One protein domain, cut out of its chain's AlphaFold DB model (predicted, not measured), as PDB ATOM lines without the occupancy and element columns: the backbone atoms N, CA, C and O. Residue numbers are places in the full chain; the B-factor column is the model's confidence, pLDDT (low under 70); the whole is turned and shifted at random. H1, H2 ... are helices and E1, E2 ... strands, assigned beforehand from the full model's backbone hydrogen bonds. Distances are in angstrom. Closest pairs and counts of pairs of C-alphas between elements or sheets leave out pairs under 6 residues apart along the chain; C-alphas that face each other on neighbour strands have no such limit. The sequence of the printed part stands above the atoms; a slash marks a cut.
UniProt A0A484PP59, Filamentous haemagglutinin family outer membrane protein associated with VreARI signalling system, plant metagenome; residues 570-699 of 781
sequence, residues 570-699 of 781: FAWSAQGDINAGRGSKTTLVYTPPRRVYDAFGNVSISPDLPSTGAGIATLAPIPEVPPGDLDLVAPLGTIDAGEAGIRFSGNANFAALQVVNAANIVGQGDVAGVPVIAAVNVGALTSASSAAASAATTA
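What this domain is: This is residues 570 to 699 of the 781 residues of the protein "Filamentous haemagglutinin family outer membrane protein associated with VreARI signalling system" of plant metagenome (UniProt A0A484PP59). The core is a chain wound in a few stacked turns, residues 615 to 672, which lays strands E4, E6 and E8 side by side in one parallel sheet and E5 and E7 in another, where E1, residues 570 to 573, joins them beside E5. At one end of the longest axis lies a thin antiparallel hairpin, E2 and E3, and at the other helix H1 sticks out, standing free. The printed part has 130 residues, in the order E1 to E8 and then H1; the class is mixed, helices and strands, with 58 residues, under half, in named elements. It is extended, with a radius of gyration of the C-alphas of 21.7 A and spans of 82 by 41 by 25 A.

Where its parts are: Find C-alpha 570 at (-35.655, 8.964, -26.823), where E1, residues 570 to 573, begins. E5, residues 630 to 640, measures 14.2 A and bends by 137 degrees at residue 637; E7, residues 652 to 660, measures 15.2 A and bends by 119 degrees at 657. Look for E4 at 615 to 618, E6 at 646 to 648, E8 at 665 to 667, E2 at 595 to 597 and E3 at 603 to 605. H1, residues 682 to 699, runs 25.1 A to C-alpha 699 at (-75.250, 22.497, 14.981).

How they stand to each other: In the twisted sheet E1 E5 E7, see N 571 and O 631 at 2.9 A, and N 634 and O 655 at 2.8 A. In E4 E6 E8, N 647 and O 616 are 2.8 A apart, N 666 and O 646 2.9 A. In the hairpin, N 596 and O 604 are 2.8 A apart. In H1 every O i to N i+4 pair is within hydrogen-bond range; H1 is on neither three-stranded sheet.

The domain as a whole: The C-alphas of Phe 600 and Ala 699, the two farthest apart, are 82.1 A apart. The printed part has no cut; the links E1 to E2, E4 to E5 and E8 to H1 are long. Look for pLDDT under 70 at residues 585 to 613, 676 to 685 and 688.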
ATOM      1  N   PHE A 570     -34.809  10.147 -26.771       98.75
ATOM      2  CA  PHE A 570     -35.655   8.964 -26.823       98.75
ATOM      3  C   PHE A 570     -34.881   7.750 -26.306       98.75
ATOM      4  O   PHE A 570     -33.768   7.496 -26.769       98.75
ATOM      5  N   ALA A 571     -35.471   6.967 -25.404       98.69
ATOM      6  CA  ALA A 571     -34.896   5.702 -24.962       98.69
ATOM      7  C   ALA A 571     -35.957   4.608 -24.803       98.69
ATOM      8  O   ALA A 571     -36.979   4.808 -24.150       98.69
ATOM      9  N   TRP A 572     -35.667   3.431 -25.355       98.44
ATOM     10  CA  TRP A 572     -36.484   2.230 -25.226       98.44
ATOM     11  C   TRP A 572     -35.673   1.083 -24.629       98.44
ATOM     12  O   TRP A 572     -34.674   0.659 -25.212       98.44
ATOM     13  N   SER A 573     -36.144   0.546 -23.508       97.38
ATOM     14  CA  SER A 573     -35.651  -0.683 -22.883       97.38
ATOM     15  C   SER A 573     -36.737  -1.751 -22.976       97.38
ATOM     16  O   SER A 573     -37.785  -1.629 -22.352       97.38
ATOM     17  N   ALA A 574     -36.543  -2.780 -23.800       91.75
ATOM     18  CA  ALA A 574     -37.627  -3.706 -24.128       91.75
ATOM     19  C   ALA A 574     -38.006  -4.640 -22.965       91.75
ATOM     20  O   ALA A 574     -39.194  -4.846 -22.725       91.75
ATOM     21  N   GLN A 575     -37.010  -5.192 -22.266       89.50
ATOM     22  CA  GLN A 575     -37.183  -6.171 -21.181       89.50
ATOM     23  C   GLN A 575     -36.607  -5.698 -19.840       89.50
ATOM     24  O   GLN A 575     -36.886  -6.305 -18.813       89.50
ATOM     25  N   GLY A 576     -35.771  -4.657 -19.846       93.19
ATOM     26  CA  GLY A 576     -35.081  -4.167 -18.654       93.19
ATOM     27  C   GLY A 576     -35.539  -2.784 -18.207       93.19
ATOM     28  O   GLY A 576     -36.488  -2.205 -18.740       93.19
ATOM     29  N   ASP A 577     -34.774  -2.211 -17.289       97.38
ATOM     30  CA  ASP A 577     -35.052  -0.912 -16.680       97.38
ATOM     31  C   ASP A 577     -34.358   0.247 -17.401       97.38
ATOM     32  O   ASP A 577     -33.339   0.074 -18.074       97.38
ATOM     33  N   ILE A 578     -34.864   1.460 -17.185       98.31
ATOM     34  CA  ILE A 578     -34.154   2.707 -17.480       98.31
ATOM     35  C   ILE A 578     -33.844   3.388 -16.149       98.31
ATOM     36  O   ILE A 578     -34.758   3.767 -15.420       98.31
ATOM     37  N   ASN A 579     -32.561   3.571 -15.834       96.50
ATOM     38  CA  ASN A 579     -32.122   4.196 -14.587       96.50
ATOM     39  C   ASN A 579     -31.242   5.420 -14.866       96.50
ATOM     40  O   ASN A 579     -30.175   5.295 -15.472       96.50
ATOM     41  N   ALA A 580     -31.666   6.591 -14.385       93.50
ATOM     42  CA  ALA A 580     -30.939   7.849 -14.565       93.50
ATOM     43  C   ALA A 580     -29.714   7.999 -13.639       93.50
ATOM     44  O   ALA A 580     -28.921   8.921 -13.802       93.50
ATOM     45  N   GLY A 581     -29.498   7.077 -12.706       89.44
ATOM     46  CA  GLY A 581     -28.287   7.004 -11.900       89.44
ATOM     47  C   GLY A 581     -28.309   7.848 -10.624       89.44
ATOM     48  O   GLY A 581     -29.335   8.359 -10.171       89.44
ATOM     49  N   ARG A 582     -27.130   7.970 -10.009       84.38
ATOM     50  CA  ARG A 582     -26.888   8.624  -8.711       84.38
ATOM     51  C   ARG A 582     -25.783   9.689  -8.748       84.38
ATOM     52  O   ARG A 582     -25.257  10.080  -7.714       84.38
ATOM     53  N   GLY A 583     -25.365  10.129  -9.933       71.69
ATOM     54  CA  GLY A 583     -24.339  11.169 -10.051       71.69
ATOM     55  C   GLY A 583     -24.807  12.542  -9.539       71.69
ATOM     56  O   GLY A 583     -26.001  12.815  -9.431       71.69
ATOM     57  N   SER A 584     -23.855  13.436  -9.247       73.06
ATOM     58  CA  SER A 584     -24.151  14.781  -8.733       73.06
ATOM     59  C   SER A 584     -24.983  15.618  -9.713       73.06
ATOM     60  O   SER A 584     -24.670  15.693 -10.902       73.06
ATOM     61  N   LYS A 585     -25.976  16.356  -9.197       68.81
ATOM     62  CA  LYS A 585     -26.759  17.345  -9.961       68.81
ATOM     63  C   LYS A 585     -25.936  18.575 -10.396       68.81
ATOM     64  O   LYS A 585     -26.416  19.351 -11.214       68.81
ATOM     65  N   THR A 586     -24.712  18.765  -9.883       54.41
ATOM     66  CA  THR A 586     -23.897  19.985 -10.085       54.41
ATOM     67  C   THR A 586     -22.679  19.830 -11.006       54.41
ATOM     68  O   THR A 586     -21.974  20.812 -11.226       54.41
ATOM     69  N   THR A 587     -22.407  18.650 -11.579       54.38
ATOM     70  CA  THR A 587     -21.214  18.443 -12.427       54.38
ATOM     71  C   THR A 587     -21.276  19.275 -13.711       54.38
ATOM     72  O   THR A 587     -22.106  18.999 -14.570       54.38
ATOM     73  N   LEU A 588     -20.408  20.279 -13.853       52.69
ATOM     74  CA  LEU A 588     -20.388  21.212 -14.988       52.69
ATOM     75  C   LEU A 588     -20.068  20.496 -16.304       52.69
ATOM     76  O   LEU A 588     -19.025  19.877 -16.411       52.69
ATOM     77  N   VAL A 589     -20.919  20.635 -17.312       53.59
ATOM     78  CA  VAL A 589     -20.710  20.298 -18.719       53.59
ATOM     79  C   VAL A 589     -20.295  21.567 -19.449       53.59
ATOM     80  O   VAL A 589     -21.080  22.506 -19.608       53.59
ATOM     81  N   TYR A 590     -19.050  21.585 -19.918       56.09
ATOM     82  CA  TYR A 590     -18.572  22.665 -20.766       56.09
ATOM     83  C   TYR A 590     -19.121  22.476 -22.187       56.09
ATOM     84  O   TYR A 590     -18.963  21.412 -22.800       56.09
ATOM     85  N   THR A 591     -19.796  23.502 -22.701       51.50
ATOM     86  CA  THR A 591     -20.170  23.598 -24.115       51.50
ATOM     87  C   THR A 591     -19.202  24.589 -24.752       51.50
ATOM     88  O   THR A 591     -19.062  25.676 -24.206       51.50
ATOM     89  N   PRO A 592     -18.502  24.246 -25.848       50.47
ATOM     90  CA  PRO A 592     -17.642  25.205 -26.529       50.47
ATOM     91  C   PRO A 592     -18.461  26.388 -27.073       50.47
ATOM     92  O   PRO A 592     -19.544  26.156 -27.630       50.47
ATOM     93  N   PRO A 593     -17.937  27.625 -27.003       49.69
ATOM     94  CA  PRO A 593     -18.656  28.809 -27.448       49.69
ATOM     95  C   PRO A 593     -18.935  28.737 -28.941       49.69
ATOM     96  O   PRO A 593     -18.031  28.548 -29.764       49.69
ATOM     97  N   ARG A 594     -20.205  28.921 -29.308       48.34
ATOM     98  CA  ARG A 594     -20.621  28.973 -30.708       48.34
ATOM     99  C   ARG A 594     -20.197  30.314 -31.294       48.34
ATOM    100  O   ARG A 594     -20.752  31.354 -30.948       48.34
ATOM    101  N   ARG A 595     -19.207  30.283 -32.185       51.47
ATOM    102  CA  ARG A 595     -18.802  31.436 -32.996       51.47
ATOM    103  C   ARG A 595     -19.611  31.422 -34.283       51.47
ATOM    104  O   ARG A 595     -19.382  30.577 -35.142       51.47
ATOM    105  N   VAL A 596     -20.566  32.333 -34.394       54.88
ATOM    106  CA  VAL A 596     -21.350  32.527 -35.611       54.88
ATOM    107  C   VAL A 596     -20.766  33.712 -36.366       54.88
ATOM    108  O   VAL A 596     -20.546  34.775 -35.786       54.88
ATOM    109  N   TYR A 597     -20.513  33.510 -37.653       46.16
ATOM    110  CA  TYR A 597     -20.147  34.569 -38.581       46.16
ATOM    111  C   TYR A 597     -21.397  34.951 -39.362       46.16
ATOM    112  O   TYR A 597     -22.074  34.072 -39.899       46.16
ATOM    113  N   ASP A 598     -21.724  36.238 -39.417       48.78
ATOM    114  CA  ASP A 598     -22.694  36.708 -40.401       48.78
ATOM    115  C   ASP A 598     -22.043  36.844 -41.791       48.78
ATOM    116  O   ASP A 598     -20.825  36.729 -41.955       48.78
ATOM    117  N   ALA A 599     -22.862  37.103 -42.815       39.00
ATOM    118  CA  ALA A 599     -22.401  37.280 -44.195       39.00
ATOM    119  C   ALA A 599     -21.449  38.483 -44.390       39.00
ATOM    120  O   ALA A 599     -20.859  38.628 -45.461       39.00
ATOM    121  N   PHE A 600     -21.291  39.336 -43.373       54.81
ATOM    122  CA  PHE A 600     -20.416  40.506 -43.368       54.81
ATOM    123  C   PHE A 600     -19.151  40.297 -42.517       54.81
ATOM    124  O   PHE A 600     -18.333  41.209 -42.403       54.81
ATOM    125  N   GLY A 601     -18.954  39.097 -41.957       42.75
ATOM    126  CA  GLY A 601     -17.785  38.746 -41.151       42.75
ATOM    127  C   GLY A 601     -17.846  39.231 -39.700       42.75
ATOM    128  O   GLY A 601     -16.837  39.143 -38.997       42.75
ATOM    129  N   ASN A 602     -18.999  39.713 -39.225       48.09
ATOM    130  CA  ASN A 602     -19.170  40.027 -37.812       48.09
ATOM    131  C   ASN A 602     -19.245  38.732 -37.005       48.09
ATOM    132  O   ASN A 602     -19.924  37.774 -37.382       48.09
ATOM    133  N   VAL A 603     -18.545  38.721 -35.874       43.03
ATOM    134  CA  VAL A 603     -18.494  37.577 -34.968       43.03
ATOM    135  C   VAL A 603     -19.530  37.775 -33.871       43.03
ATOM    136  O   VAL A 603     -19.399  38.681 -33.050       43.03
ATOM    137  N   SER A 604     -20.528  36.897 -33.825       47.19
ATOM    138  CA  SER A 604     -21.381  36.724 -32.652       47.19
ATOM    139  C   SER A 604     -20.912  35.490 -31.887       47.19
ATOM    140  O   SER A 604     -20.822  34.397 -32.448       47.19
ATOM    141  N   ILE A 605     -20.560  35.669 -30.615       48.62
ATOM    142  CA  ILE A 605     -20.222  34.575 -29.703       48.62
ATOM    143  C   ILE A 605     -21.443  34.358 -28.818       48.62
ATOM    144  O   ILE A 605     -21.789  35.234 -28.026       48.62
ATOM    145  N   SER A 606     -22.107  33.212 -28.952       51.31
ATOM    146  CA  SER A 606     -23.153  32.840 -27.996       51.31
ATOM    147  C   SER A 606     -22.505  32.569 -26.629       51.31
ATOM    148  O   SER A 606     -21.500  31.853 -26.590       51.31
ATOM    149  N   PRO A 607     -23.025  33.135 -25.525       43.12
ATOM    150  CA  PRO A 607     -22.453  32.927 -24.199       43.12
ATOM    151  C   PRO A 607     -22.515  31.451 -23.777       43.12
ATOM    152  O   PRO A 607     -23.541  30.789 -23.940       43.12
ATOM    153  N   ASP A 608     -21.412  30.963 -23.203       48.44
ATOM    154  CA  ASP A 608     -21.314  29.648 -22.571       48.44
ATOM    155  C   ASP A 608     -22.136  29.672 -21.279       48.44
ATOM    156  O   ASP A 608     -21.677  30.183 -20.258       48.44
ATOM    157  N   LEU A 609     -23.350  29.125 -21.296       47.22
ATOM    158  CA  LEU A 609     -23.996  28.705 -20.056       47.22
ATOM    159  C   LEU A 609     -23.534  27.271 -19.784       47.22
ATOM    160  O   LEU A 609     -23.910  26.365 -20.535       47.22
ATOM    161  N   PRO A 610     -22.689  27.032 -18.761       54.28
ATOM    162  CA  PRO A 610     -22.345  25.679 -18.368       54.28
ATOM    163  C   PRO A 610     -23.636  24.956 -18.000       54.28
ATOM    164  O   PRO A 610     -24.380  25.404 -17.125       54.28
ATOM    165  N   SER A 611     -23.910  23.840 -18.665       60.56
ATOM    166  CA  SER A 611     -24.923  22.917 -18.162       60.56
ATOM    167  C   SER A 611     -24.338  22.199 -16.944       60.56
ATOM    168  O   SER A 611     -23.125  22.070 -16.846       60.56
ATOM    169  N   THR A 612     -25.143  21.745 -15.991       61.84
ATOM    170  CA  THR A 612     -24.661  20.913 -14.881       61.84
ATOM    171  C   THR A 612     -25.471  19.632 -14.753       61.84
ATOM    172  O   THR A 612     -26.667  19.598 -15.046       61.84
ATOM    173  N   GLY A 613     -24.831  18.574 -14.264       69.69
ATOM    174  CA  GLY A 613     -25.472  17.421 -13.647       69.69
ATOM    175  C   GLY A 613     -25.317  16.099 -14.395       69.69
ATOM    176  O   GLY A 613     -25.213  16.044 -15.620       69.69
ATOM    177  N   ALA A 614     -25.308  15.024 -13.614       84.81
ATOM    178  CA  ALA A 614     -25.541  13.663 -14.073       84.81
ATOM    179  C   ALA A 614     -27.017  13.446 -14.463       84.81
ATOM    180  O   ALA A 614     -27.849  14.353 -14.341       84.81
ATOM    181  N   GLY A 615     -27.338  12.235 -14.914       91.56
ATOM    182  CA  GLY A 615     -28.706  11.832 -15.230       91.56
ATOM    183  C   GLY A 615     -29.130  12.114 -16.661       91.56
ATOM    184  O   GLY A 615     -28.295  12.298 -17.550       91.56
ATOM    185  N   ILE A 616     -30.443  12.093 -16.887       95.94
ATOM    186  CA  ILE A 616     -31.042  12.288 -18.212       95.94
ATOM    187  C   ILE A 616     -31.566  13.717 -18.297       95.94
ATOM    188  O   ILE A 616     -32.314  14.141 -17.416       95.94
ATOM    189  N   ALA A 617     -31.167  14.476 -19.318       94.50
ATOM    190  CA  ALA A 617     -31.549  15.882 -19.412       94.50
ATOM    191  C   ALA A 617     -31.674  16.412 -20.847       94.50
ATOM    192  O   ALA A 617     -30.686  16.432 -21.577       94.50
ATOM    193  N   THR A 618     -32.841  16.952 -21.205       94.31
ATOM    194  CA  THR A 618     -32.970  17.868 -22.354       94.31
ATOM    195  C   THR A 618     -32.923  19.312 -21.867       94.31
ATOM    196  O   THR A 618     -33.642  19.687 -20.938       94.31
ATOM    197  N   LEU A 619     -32.046  20.136 -22.444       89.88
ATOM    198  CA  LEU A 619     -31.802  21.497 -21.958       89.88
ATOM    199  C   LEU A 619     -32.012  22.529 -23.061       89.88
ATOM    200  O   LEU A 619     -31.506  22.390 -24.171       89.88
ATOM    201  N   ALA A 620     -32.727  23.596 -22.716       87.00
ATOM    202  CA  ALA A 620     -32.882  24.799 -23.526       87.00
ATOM    203  C   ALA A 620     -32.426  25.995 -22.671       87.00
ATOM    204  O   ALA A 620     -33.238  26.607 -21.980       87.00
ATOM    205  N   PRO A 621     -31.106  26.267 -22.603       80.94
ATOM    206  CA  PRO A 621     -30.545  27.208 -21.630       80.94
ATOM    207  C   PRO A 621     -30.896  28.673 -21.927       80.94
ATOM    208  O   PRO A 621     -30.778  29.515 -21.039       80.94
ATOM    209  N   ILE A 622     -31.321  28.975 -23.158       81.38
ATOM    210  CA  ILE A 622     -31.771  30.299 -23.595       81.38
ATOM    211  C   ILE A 622     -33.108  30.179 -24.349       81.38
ATOM    212  O   ILE A 622     -33.331  29.146 -24.986       81.38
ATOM    213  N   PRO A 623     -33.980  31.206 -24.318       80.12
ATOM    214  CA  PRO A 623     -35.295  31.165 -24.969       80.12
ATOM    215  C   PRO A 623     -35.265  30.927 -26.485       80.12
ATOM    216  O   PRO A 623     -36.231  30.419 -27.044       80.12
ATOM    217  N   GLU A 624     -34.177  31.299 -27.164       82.25
ATOM    218  CA  GLU A 624     -34.020  31.143 -28.614       82.25
ATOM    219  C   GLU A 624     -33.773  29.688 -29.040       82.25
ATOM    220  O   GLU A 624     -33.893  29.359 -30.221       82.25
ATOM    221  N   VAL A 625     -33.396  28.818 -28.101       84.62
ATOM    222  CA  VAL A 625     -33.175  27.395 -28.353       84.62
ATOM    223  C   VAL A 625     -34.504  26.662 -28.197       84.62
ATOM    224  O   VAL A 625     -35.075  26.695 -27.106       84.62
ATOM    225  N   PRO A 626     -34.991  25.960 -29.238       87.31
ATOM    226  CA  PRO A 626     -36.216  25.188 -29.122       87.31
ATOM    227  C   PRO A 626     -36.116  24.146 -27.997       87.31
ATOM    228  O   PRO A 626     -35.093  23.455 -27.898       87.31
ATOM    229  N   PRO A 627     -37.160  24.006 -27.164       91.00
ATOM    230  CA  PRO A 627     -37.207  22.958 -26.159       91.00
ATOM    231  C   PRO A 627     -37.191  21.569 -26.817       91.00
ATOM    232  O   PRO A 627     -37.701  21.391 -27.925       91.00
ATOM    233  N   GLY A 628     -36.575  20.601 -26.135       93.50
ATOM    234  CA  GLY A 628     -36.447  19.217 -26.593       93.50
ATOM    235  C   GLY A 628     -37.325  18.275 -25.779       93.50
ATOM    236  O   GLY A 628     -37.332  18.345 -24.544       93.50
ATOM    237  N   ASP A 629     -38.032  17.387 -26.470       95.44
ATOM    238  CA  ASP A 629     -38.906  16.385 -25.863       95.44
ATOM    239  C   ASP A 629     -38.100  15.234 -25.245       95.44
ATOM    240  O   ASP A 629     -36.994  14.902 -25.684       95.44
ATOM    241  N   LEU A 630     -38.679  14.592 -24.233       97.75
ATOM    242  CA  LEU A 630     -38.118  13.425 -23.566       97.75
ATOM    243  C   LEU A 630     -39.106  12.255 -23.593       97.75
ATOM    244  O   LEU A 630     -40.161  12.308 -22.976       97.75
ATOM    245  N   ASP A 631     -38.737  11.157 -24.237       98.50
ATOM    246  CA  ASP A 631     -39.564   9.954 -24.337       98.50
ATOM    247  C   ASP A 631     -38.801   8.746 -23.774       98.50
ATOM    248  O   ASP A 631     -37.828   8.283 -24.377       98.50
ATOM    249  N   LEU A 632     -39.238   8.218 -22.629       98.56
ATOM    250  CA  LEU A 632     -38.648   7.040 -21.987       98.56
ATOM    251  C   LEU A 632     -39.665   5.898 -21.939       98.56
ATOM    252  O   LEU A 632     -40.764   6.052 -21.404       98.56
ATOM    253  N   VAL A 633     -39.290   4.741 -22.484       98.44
ATOM    254  CA  VAL A 633     -40.186   3.592 -22.646       98.44
ATOM    255  C   VAL A 633     -39.534   2.317 -22.110       98.44
ATOM    256  O   VAL A 633     -38.484   1.903 -22.598       98.44
ATOM    257  N   ALA A 634     -40.155   1.681 -21.118       97.38
ATOM    258  CA  ALA A 634     -39.714   0.425 -20.515       97.38
ATOM    259  C   ALA A 634     -40.907  -0.532 -20.308       97.38
ATOM    260  O   ALA A 634     -41.381  -0.684 -19.182       97.38
ATOM    261  N   PRO A 635     -41.431  -1.178 -21.373       93.56
ATOM    262  CA  PRO A 635     -42.709  -1.895 -21.329       93.56
ATOM    263  C   PRO A 635     -42.804  -2.996 -20.269       93.56
ATOM    264  O   PRO A 635     -43.891  -3.240 -19.752       93.56
ATOM    265  N   LEU A 636     -41.683  -3.664 -19.971       90.44
ATOM    266  CA  LEU A 636     -41.577  -4.739 -18.976       90.44
ATOM    267  C   LEU A 636     -40.703  -4.357 -17.771       90.44
ATOM    268  O   LEU A 636     -40.430  -5.196 -16.918       90.44
ATOM    269  N   GLY A 637     -40.246  -3.108 -17.712       94.00
ATOM    270  CA  GLY A 637     -39.303  -2.642 -16.706       94.00
ATOM    271  C   GLY A 637     -39.792  -1.416 -15.955       94.00
ATOM    272  O   GLY A 637     -40.932  -0.959 -16.087       94.00
ATOM    273  N   THR A 638     -38.885  -0.877 -15.158       96.62
ATOM    274  CA  THR A 638     -39.074   0.327 -14.358       96.62
ATOM    275  C   THR A 638     -38.308   1.492 -14.970       96.62
ATOM    276  O   THR A 638     -37.179   1.334 -15.439       96.62
ATOM    277  N   ILE A 639     -38.895   2.687 -14.926       98.06
ATOM    278  CA  ILE A 639     -38.161   3.935 -15.144       98.06
ATOM    279  C   ILE A 639     -37.869   4.553 -13.782       98.06
ATOM    280  O   ILE A 639     -38.782   4.963 -13.069       98.06
ATOM    281  N   ASP A 640     -36.596   4.631 -13.421       96.69
ATOM    282  CA  ASP A 640     -36.139   5.207 -12.162       96.69
ATOM    283  C   ASP A 640     -35.347   6.494 -12.417       96.69
ATOM    284  O   ASP A 640     -34.267   6.483 -13.020       96.69
ATOM    285  N   ALA A 641     -35.874   7.615 -11.917       93.94
ATOM    286  CA  ALA A 641     -35.195   8.906 -11.992       93.94
ATOM    287  C   ALA A 641     -33.937   8.986 -11.107       93.94
ATOM    288  O   ALA A 641     -33.131   9.904 -11.277       93.94
ATOM    289  N   GLY A 642     -33.752   8.040 -10.183       90.75
ATOM    290  CA  GLY A 642     -32.599   7.965  -9.295       90.75
ATOM    291  C   GLY A 642     -32.384   9.242  -8.479       90.75
ATOM    292  O   GLY A 642     -33.284  10.069  -8.324       90.75
ATOM    293  N   GLU A 643     -31.174   9.417  -7.947       88.88
ATOM    294  CA  GLU A 643     -30.775  10.655  -7.256       88.88
ATOM    295  C   GLU A 643     -30.297  11.729  -8.238       88.88
ATOM    296  O   GLU A 643     -30.460  12.923  -7.971       88.88
ATOM    297  N   ALA A 644     -29.741  11.318  -9.384       87.62
ATOM    298  CA  ALA A 644     -29.275  12.232 -10.425       87.62
ATOM    299  C   ALA A 644     -30.435  13.044 -11.025       87.62
ATOM    300  O   ALA A 644     -30.294  14.238 -11.301       87.62
ATOM    301  N   GLY A 645     -31.607  12.415 -11.135       92.25
ATOM    302  CA  GLY A 645     -32.831  13.013 -11.638       92.25
ATOM    303  C   GLY A 645     -32.967  12.968 -13.154       92.25
ATOM    304  O   GLY A 645     -32.039  12.648 -13.902       92.25
ATOM    305  N   ILE A 646     -34.172  13.318 -13.592       95.06
ATOM    306  CA  ILE A 646     -34.553  13.425 -14.996       95.06
ATOM    307  C   ILE A 646     -35.057  14.843 -15.234       95.06
ATOM    308  O   ILE A 646     -35.926  15.333 -14.509       95.06
ATOM    309  N   ARG A 647     -34.498  15.511 -16.240       93.69
ATOM    310  CA  ARG A 647     -34.821  16.895 -16.583       93.69
ATOM    311  C   ARG A 647     -35.266  17.006 -18.027       93.69
ATOM    312  O   ARG A 647     -34.700  16.350 -18.896       93.69
ATOM    313  N   PHE A 648     -36.250  17.849 -18.292       93.75
ATOM    314  CA  PHE A 648     -36.713  18.058 -19.656       93.75
ATOM    315  C   PHE A 648     -37.130  19.510 -19.896       93.75
ATOM    316  O   PHE A 648     -37.679  20.171 -19.010       93.75
ATOM    317  N   SER A 649     -36.835  20.017 -21.091       92.56
ATOM    318  CA  SER A 649     -37.165  21.382 -21.508       92.56
ATOM    319  C   SER A 649     -38.459  21.472 -22.322       92.56
ATOM    320  O   SER A 649     -39.125  22.500 -22.247       92.56
ATOM    321  N   GLY A 650     -38.816  20.423 -23.072       92.12
ATOM    322  CA  GLY A 650     -40.066  20.297 -23.837       92.12
ATOM    323  C   GLY A 650     -41.124  19.463 -23.128       92.12
ATOM    324  O   GLY A 650     -41.321  19.621 -21.925       92.12
ATOM    325  N   ASN A 651     -41.802  18.585 -23.865       92.81
ATOM    326  CA  ASN A 651     -42.763  17.638 -23.300       92.81
ATOM    327  C   ASN A 651     -42.063  16.338 -22.891       92.81
ATOM    328  O   ASN A 651     -41.044  15.963 -23.474       92.81
ATOM    329  N   ALA A 652     -42.611  15.630 -21.907       95.50
ATOM    330  CA  ALA A 652     -42.080  14.359 -21.444       95.50
ATOM    331  C   ALA A 652     -43.133  13.247 -21.430       95.50
ATOM    332  O   ALA A 652     -44.255  13.426 -20.961       95.50
ATOM    333  N   ASN A 653     -42.745  12.066 -21.894       96.44
ATOM    334  CA  ASN A 653     -43.573  10.873 -21.912       96.44
ATOM    335  C   ASN A 653     -42.830   9.698 -21.268       96.44
ATOM    336  O   ASN A 653     -41.723   9.347 -21.679       96.44
ATOM    337  N   PHE A 654     -43.466   9.076 -20.277       97.50
ATOM    338  CA  PHE A 654     -42.943   7.928 -19.544       97.50
ATOM    339  C   PHE A 654     -43.903   6.748 -19.703       97.50
ATOM    340  O   PHE A 654     -45.029   6.793 -19.218       97.50
ATOM    341  N   ALA A 655     -43.485   5.684 -20.381       96.50
ATOM    342  CA  ALA A 655     -44.318   4.503 -20.609       96.50
ATOM    343  C   ALA A 655     -43.612   3.256 -20.063       96.50
ATOM    344  O   ALA A 655     -42.696   2.730 -20.690       96.50
ATOM    345  N   ALA A 656     -43.993   2.814 -18.863       95.81
ATOM    346  CA  ALA A 656     -43.358   1.691 -18.171       95.81
ATOM    347  C   ALA A 656     -44.320   0.980 -17.214       95.81
ATOM    348  O   ALA A 656     -45.409   1.491 -16.944       95.81
ATOM    349  N   LEU A 657     -43.907  -0.171 -16.666       91.81
ATOM    350  CA  LEU A 657     -44.665  -0.839 -15.597       91.81
ATOM    351  C   LEU A 657     -44.747   0.037 -14.348       91.81
ATOM    352  O   LEU A 657     -45.785   0.110 -13.691       91.81
ATOM    353  N   GLN A 658     -43.640   0.698 -14.019       93.12
ATOM    354  CA  GLN A 658     -43.550   1.581 -12.872       93.12
ATOM    355  C   GLN A 658     -42.595   2.738 -13.156       93.12
ATOM    356  O   GLN A 658     -41.535   2.558 -13.758       93.12
ATOM    357  N   VAL A 659     -42.956   3.926 -12.669       96.25
ATOM    358  CA  VAL A 659     -42.056   5.080 -12.590       96.25
ATOM    359  C   VAL A 659     -41.711   5.321 -11.123       96.25
ATOM    360  O   VAL A 659     -42.598   5.533 -10.293       96.25
ATOM    361  N   VAL A 660     -40.424   5.260 -10.794       94.88
ATOM    362  CA  VAL A 660     -39.886   5.389  -9.433       94.88
ATOM    363  C   VAL A 660     -39.125   6.707  -9.300       94.88
ATOM    364  O   VAL A 660     -38.620   7.262 -10.275       94.88
ATOM    365  N   ASN A 661     -39.079   7.239  -8.072       92.25
ATOM    366  CA  ASN A 661     -38.432   8.513  -7.752       92.25
ATOM    367  C   ASN A 661     -38.966   9.690  -8.587       92.25
ATOM    368  O   ASN A 661     -38.229  10.618  -8.911       92.25
ATOM    369  N   ALA A 662     -40.271   9.692  -8.879       91.31
ATOM    370  CA  ALA A 662     -40.937  10.723  -9.679       91.31
ATOM    371  C   ALA A 662     -40.718  12.161  -9.165       91.31
ATOM    372  O   ALA A 662     -40.727  13.100  -9.949       91.31
ATOM    373  N   ALA A 663     -40.440  12.346  -7.869       89.44
ATOM    374  CA  ALA A 663     -40.079  13.647  -7.296       89.44
ATOM    375  C   ALA A 663     -38.767  14.240  -7.860       89.44
ATOM    376  O   ALA A 663     -38.543  15.443  -7.754       89.44
ATOM    377  N   ASN A 664     -37.901  13.414  -8.454       90.25
ATOM    378  CA  ASN A 664     -36.676  13.836  -9.136       90.25
ATOM    379  C   ASN A 664     -36.869  14.041 -10.651       90.25
ATOM    380  O   ASN A 664     -35.882  14.257 -11.359       90.25
ATOM    381  N   ILE A 665     -38.111  13.988 -11.147       92.94
ATOM    382  CA  ILE A 665     -38.482  14.335 -12.521       92.94
ATOM    383  C   ILE A 665     -38.933  15.799 -12.534       92.94
ATOM    384  O   ILE A 665     -39.891  16.163 -11.854       92.94
ATOM    385  N   VAL A 666     -38.229  16.653 -13.280       90.81
ATOM    386  CA  VAL A 666     -38.463  18.105 -13.285       90.81
ATOM    387  C   VAL A 666     -38.405  18.652 -14.708       90.81
ATOM    388  O   VAL A 666     -37.433  18.420 -15.421       90.81
ATOM    389  N   GLY A 667     -39.388  19.447 -15.113       88.25
ATOM    390  CA  GLY A 667     -39.354  20.121 -16.409       88.25
ATOM    391  C   GLY A 667     -40.458  21.157 -16.575       88.25
ATOM    392  O   GLY A 667     -41.169  21.460 -15.616       88.25
ATOM    393  N   GLN A 668     -40.529  21.753 -17.766       77.94
ATOM    394  CA  GLN A 668     -41.380  22.917 -18.049       77.94
ATOM    395  C   GLN A 668     -42.593  22.625 -18.947       77.94
ATOM    396  O   GLN A 668     -43.533  23.419 -18.923       77.94
ATOM    397  N   GLY A 669     -42.583  21.542 -19.734       85.31
ATOM    398  CA  GLY A 669     -43.707  21.153 -20.594       85.31
ATOM    399  C   GLY A 669     -44.599  20.061 -20.006       85.31
ATOM    400  O   GLY A 669     -44.512  19.729 -18.821       85.31
ATOM    401  N   ASP A 670     -45.464  19.513 -20.856       87.94
ATOM    402  CA  ASP A 670     -46.474  18.527 -20.469       87.94
ATOM    403  C   ASP A 670     -45.824  17.188 -20.093       87.94
ATOM    404  O   ASP A 670     -44.858  16.765 -20.728       87.94
ATOM    405  N   VAL A 671     -46.363  16.500 -19.079       91.69
ATOM    406  CA  VAL A 671     -45.844  15.207 -18.602       91.69
ATOM    407  C   VAL A 671     -46.920  14.133 -18.666       91.69
ATOM    408  O   VAL A 671     -47.957  14.253 -18.018       91.69
ATOM    409  N   ALA A 672     -46.633  13.043 -19.377       91.75
ATOM    410  CA  ALA A 672     -47.493  11.868 -19.470       91.75
ATOM    411  C   ALA A 672     -46.868  10.637 -18.788       91.75
ATOM    412  O   ALA A 672     -45.661  10.404 -18.877       91.75
ATOM    413  N   GLY A 673     -47.703   9.833 -18.120       88.62
ATOM    414  CA  GLY A 673     -47.334   8.523 -17.563       88.62
ATOM    415  C   GLY A 673     -46.538   8.531 -16.249       88.62
ATOM    416  O   GLY A 673     -46.154   7.474 -15.750       88.62
ATOM    417  N   VAL A 674     -46.335   9.700 -15.635       87.69
ATOM    418  CA  VAL A 674     -45.851   9.801 -14.249       87.69
ATOM    419  C   VAL A 674     -47.051   9.729 -13.296       87.69
ATOM    420  O   VAL A 674     -48.035  10.435 -13.526       87.69
ATOM    421  N   PRO A 675     -47.005   8.924 -12.214       75.12
ATOM    422  CA  PRO A 675     -48.072   8.895 -11.224       75.12
ATOM    423  C   PRO A 675     -48.311  10.297 -10.661       75.12
ATOM    424  O   PRO A 675     -47.427  10.878 -10.029       75.12
ATOM    425  N   VAL A 676     -49.512  10.840 -10.874       61.22
ATOM    426  CA  VAL A 676     -49.914  12.103 -10.258       61.22
ATOM    427  C   VAL A 676     -50.042  11.836  -8.765       61.22
ATOM    428  O   VAL A 676     -51.035  11.275  -8.299       61.22
ATOM    429  N   ILE A 677     -49.022  12.203  -7.990       49.50
ATOM    430  CA  ILE A 677     -49.175  12.283  -6.543       49.50
ATOM    431  C   ILE A 677     -50.152  13.430  -6.338       49.50
ATOM    432  O   ILE A 677     -49.780  14.595  -6.451       49.50
ATOM    433  N   ALA A 678     -51.419  13.100  -6.085       38.94
ATOM    434  CA  ALA A 678     -52.360  14.061  -5.553       38.94
ATOM    435  C   ALA A 678     -51.709  14.606  -4.284       38.94
ATOM    436  O   ALA A 678     -51.652  13.922  -3.259       38.94
ATOM    437  N   ALA A 679     -51.144  15.810  -4.366       47.56
ATOM    438  CA  ALA A 679     -50.760  16.539  -3.184       47.56
ATOM    439  C   ALA A 679     -52.068  16.704  -2.419       47.56
ATOM    440  O   ALA A 679     -52.921  17.506  -2.800       47.56
ATOM    441  N   VAL A 680     -52.275  15.870  -1.396       47.47
ATOM    442  CA  VAL A 680     -53.352  16.072  -0.438       47.47
ATOM    443  C   VAL A 680     -53.122  17.490   0.037       47.47
ATOM    444  O   VAL A 680     -52.106  17.768   0.670       47.47
ATOM    445  N   ASN A 681     -53.981  18.414  -0.388       52.72
ATOM    446  CA  ASN A 681     -53.816  19.816  -0.069       52.72
ATOM    447  C   ASN A 681     -54.058  19.918   1.436       52.72
ATOM    448  O   ASN A 681     -55.194  20.014   1.889       52.72
ATOM    449  N   VAL A 682     -52.986  19.781   2.219       60.47
ATOM    450  CA  VAL A 682     -53.047  19.668   3.677       60.47
ATOM    451  C   VAL A 682     -53.676  20.934   4.255       60.47
ATOM    452  O   VAL A 682     -54.368  20.855   5.264       60.47
ATOM    453  N   GLY A 683     -53.517  22.070   3.559       64.88
ATOM    454  CA  GLY A 683     -54.176  23.352   3.815       64.88
ATOM    455  C   GLY A 683     -55.679  23.349   3.528       64.88
ATOM    456  O   GLY A 683     -56.452  23.849   4.341       64.88
ATOM    457  N   ALA A 684     -56.128  22.745   2.425       62.19
ATOM    458  CA  ALA A 684     -57.553  22.557   2.142       62.19
ATOM    459  C   ALA A 684     -58.194  21.527   3.081       62.19
ATOM    460  O   ALA A 684     -59.326  21.727   3.503       62.19
ATOM    461  N   LEU A 685     -57.471  20.470   3.468       61.50
ATOM    462  CA  LEU A 685     -57.939  19.479   4.435       61.50
ATOM    463  C   LEU A 685     -58.038  20.083   5.841       61.50
ATOM    464  O   LEU A 685     -59.065  19.916   6.487       61.50
ATOM    465  N   THR A 686     -57.042  20.853   6.294       74.56
ATOM    466  CA  THR A 686     -57.128  21.581   7.577       74.56
ATOM    467  C   THR A 686     -58.195  22.670   7.552       74.56
ATOM    468  O   THR A 686     -58.925  22.817   8.531       74.56
ATOM    469  N   SER A 687     -58.367  23.374   6.430       73.88
ATOM    470  CA  SER A 687     -59.447  24.354   6.256       73.88
ATOM    471  C   SER A 687     -60.823  23.680   6.268       73.88
ATOM    472  O   SER A 687     -61.712  24.112   6.995       73.88
ATOM    473  N   ALA A 688     -60.992  22.563   5.562       68.62
ATOM    474  CA  ALA A 688     -62.219  21.769   5.566       68.62
ATOM    475  C   ALA A 688     -62.508  21.165   6.948       68.62
ATOM    476  O   ALA A 688     -63.647  21.210   7.404       68.62
ATOM    477  N   SER A 689     -61.493  20.674   7.665       76.31
ATOM    478  CA  SER A 689     -61.633  20.214   9.051       76.31
ATOM    479  C   SER A 689     -62.009  21.355   9.999       76.31
ATOM    480  O   SER A 689     -62.861  21.156  10.861       76.31
ATOM    481  N   SER A 690     -61.453  22.559   9.825       79.94
ATOM    482  CA  SER A 690     -61.853  23.730  10.620       79.94
ATOM    483  C   SER A 690     -63.285  24.187  10.319       79.94
ATOM    484  O   SER A 690     -64.016  24.539  11.244       79.94
ATOM    485  N   ALA A 691     -63.722  24.105   9.058       76.62
ATOM    486  CA  ALA A 691     -65.086  24.419   8.643       76.62
ATOM    487  C   ALA A 691     -66.093  23.357   9.120       76.62
ATOM    488  O   ALA A 691     -67.203  23.682   9.530       76.62
ATOM    489  N   ALA A 692     -65.706  22.079   9.124       76.44
ATOM    490  CA  ALA A 692     -66.524  20.999   9.667       76.44
ATOM    491  C   ALA A 692     -66.653  21.099  11.197       76.44
ATOM    492  O   ALA A 692     -67.740  20.898  11.737       76.44
ATOM    493  N   ALA A 693     -65.573  21.459  11.899       77.06
ATOM    494  CA  ALA A 693     -65.597  21.682  13.344       77.06
ATOM    495  C   ALA A 693     -66.454  22.901  13.729       77.06
ATOM    496  O   ALA A 693     -67.222  22.838  14.693       77.06
ATOM    497  N   SER A 694     -66.381  23.997  12.964       78.50
ATOM    498  CA  SER A 694     -67.248  25.160  13.184       78.50
ATOM    499  C   SER A 694     -68.717  24.834  12.899       78.50
ATOM    500  O   SER A 694     -69.568  25.136  13.733       78.50
ATOM    501  N   ALA A 695     -69.016  24.113  11.814       72.56
ATOM    502  CA  ALA A 695     -70.369  23.654  11.501       72.56
ATOM    503  C   ALA A 695     -70.938  22.709  12.576       72.56
ATOM    504  O   ALA A 695     -72.101  22.844  12.960       72.56
ATOM    505  N   ALA A 696     -70.126  21.795  13.116       77.12
ATOM    506  CA  ALA A 696     -70.522  20.919  14.220       77.12
ATOM    507  C   ALA A 696     -70.845  21.711  15.499       77.12
ATOM    508  O   ALA A 696     -71.817  21.405  16.187       77.12
ATOM    509  N   THR A 697     -70.080  22.769  15.782       80.69
ATOM    510  CA  THR A 697     -70.316  23.659  16.929       80.69
ATOM    511  C   THR A 697     -71.612  24.455  16.737       80.69
ATOM    512  O   THR A 697     -72.448  24.511  17.638       80.69
ATOM    513  N   THR A 698     -71.856  24.987  15.535       76.06
ATOM    514  CA  THR A 698     -73.106  25.692  15.203       76.06
ATOM    515  C   THR A 698     -74.327  24.769  15.272       76.06
ATOM    516  O   THR A 698     -75.380  25.189  15.758       76.06
ATOM    517  N   ALA A 699     -74.197  23.507  14.854       72.75
ATOM    518  CA  ALA A 699     -75.250  22.497  14.981       72.75
ATOM    519  C   ALA A 699     -75.552  22.157  16.454       72.75
ATOM    520  O   ALA A 699     -76.715  22.040  16.848       72.75
TER     521      ALA A 699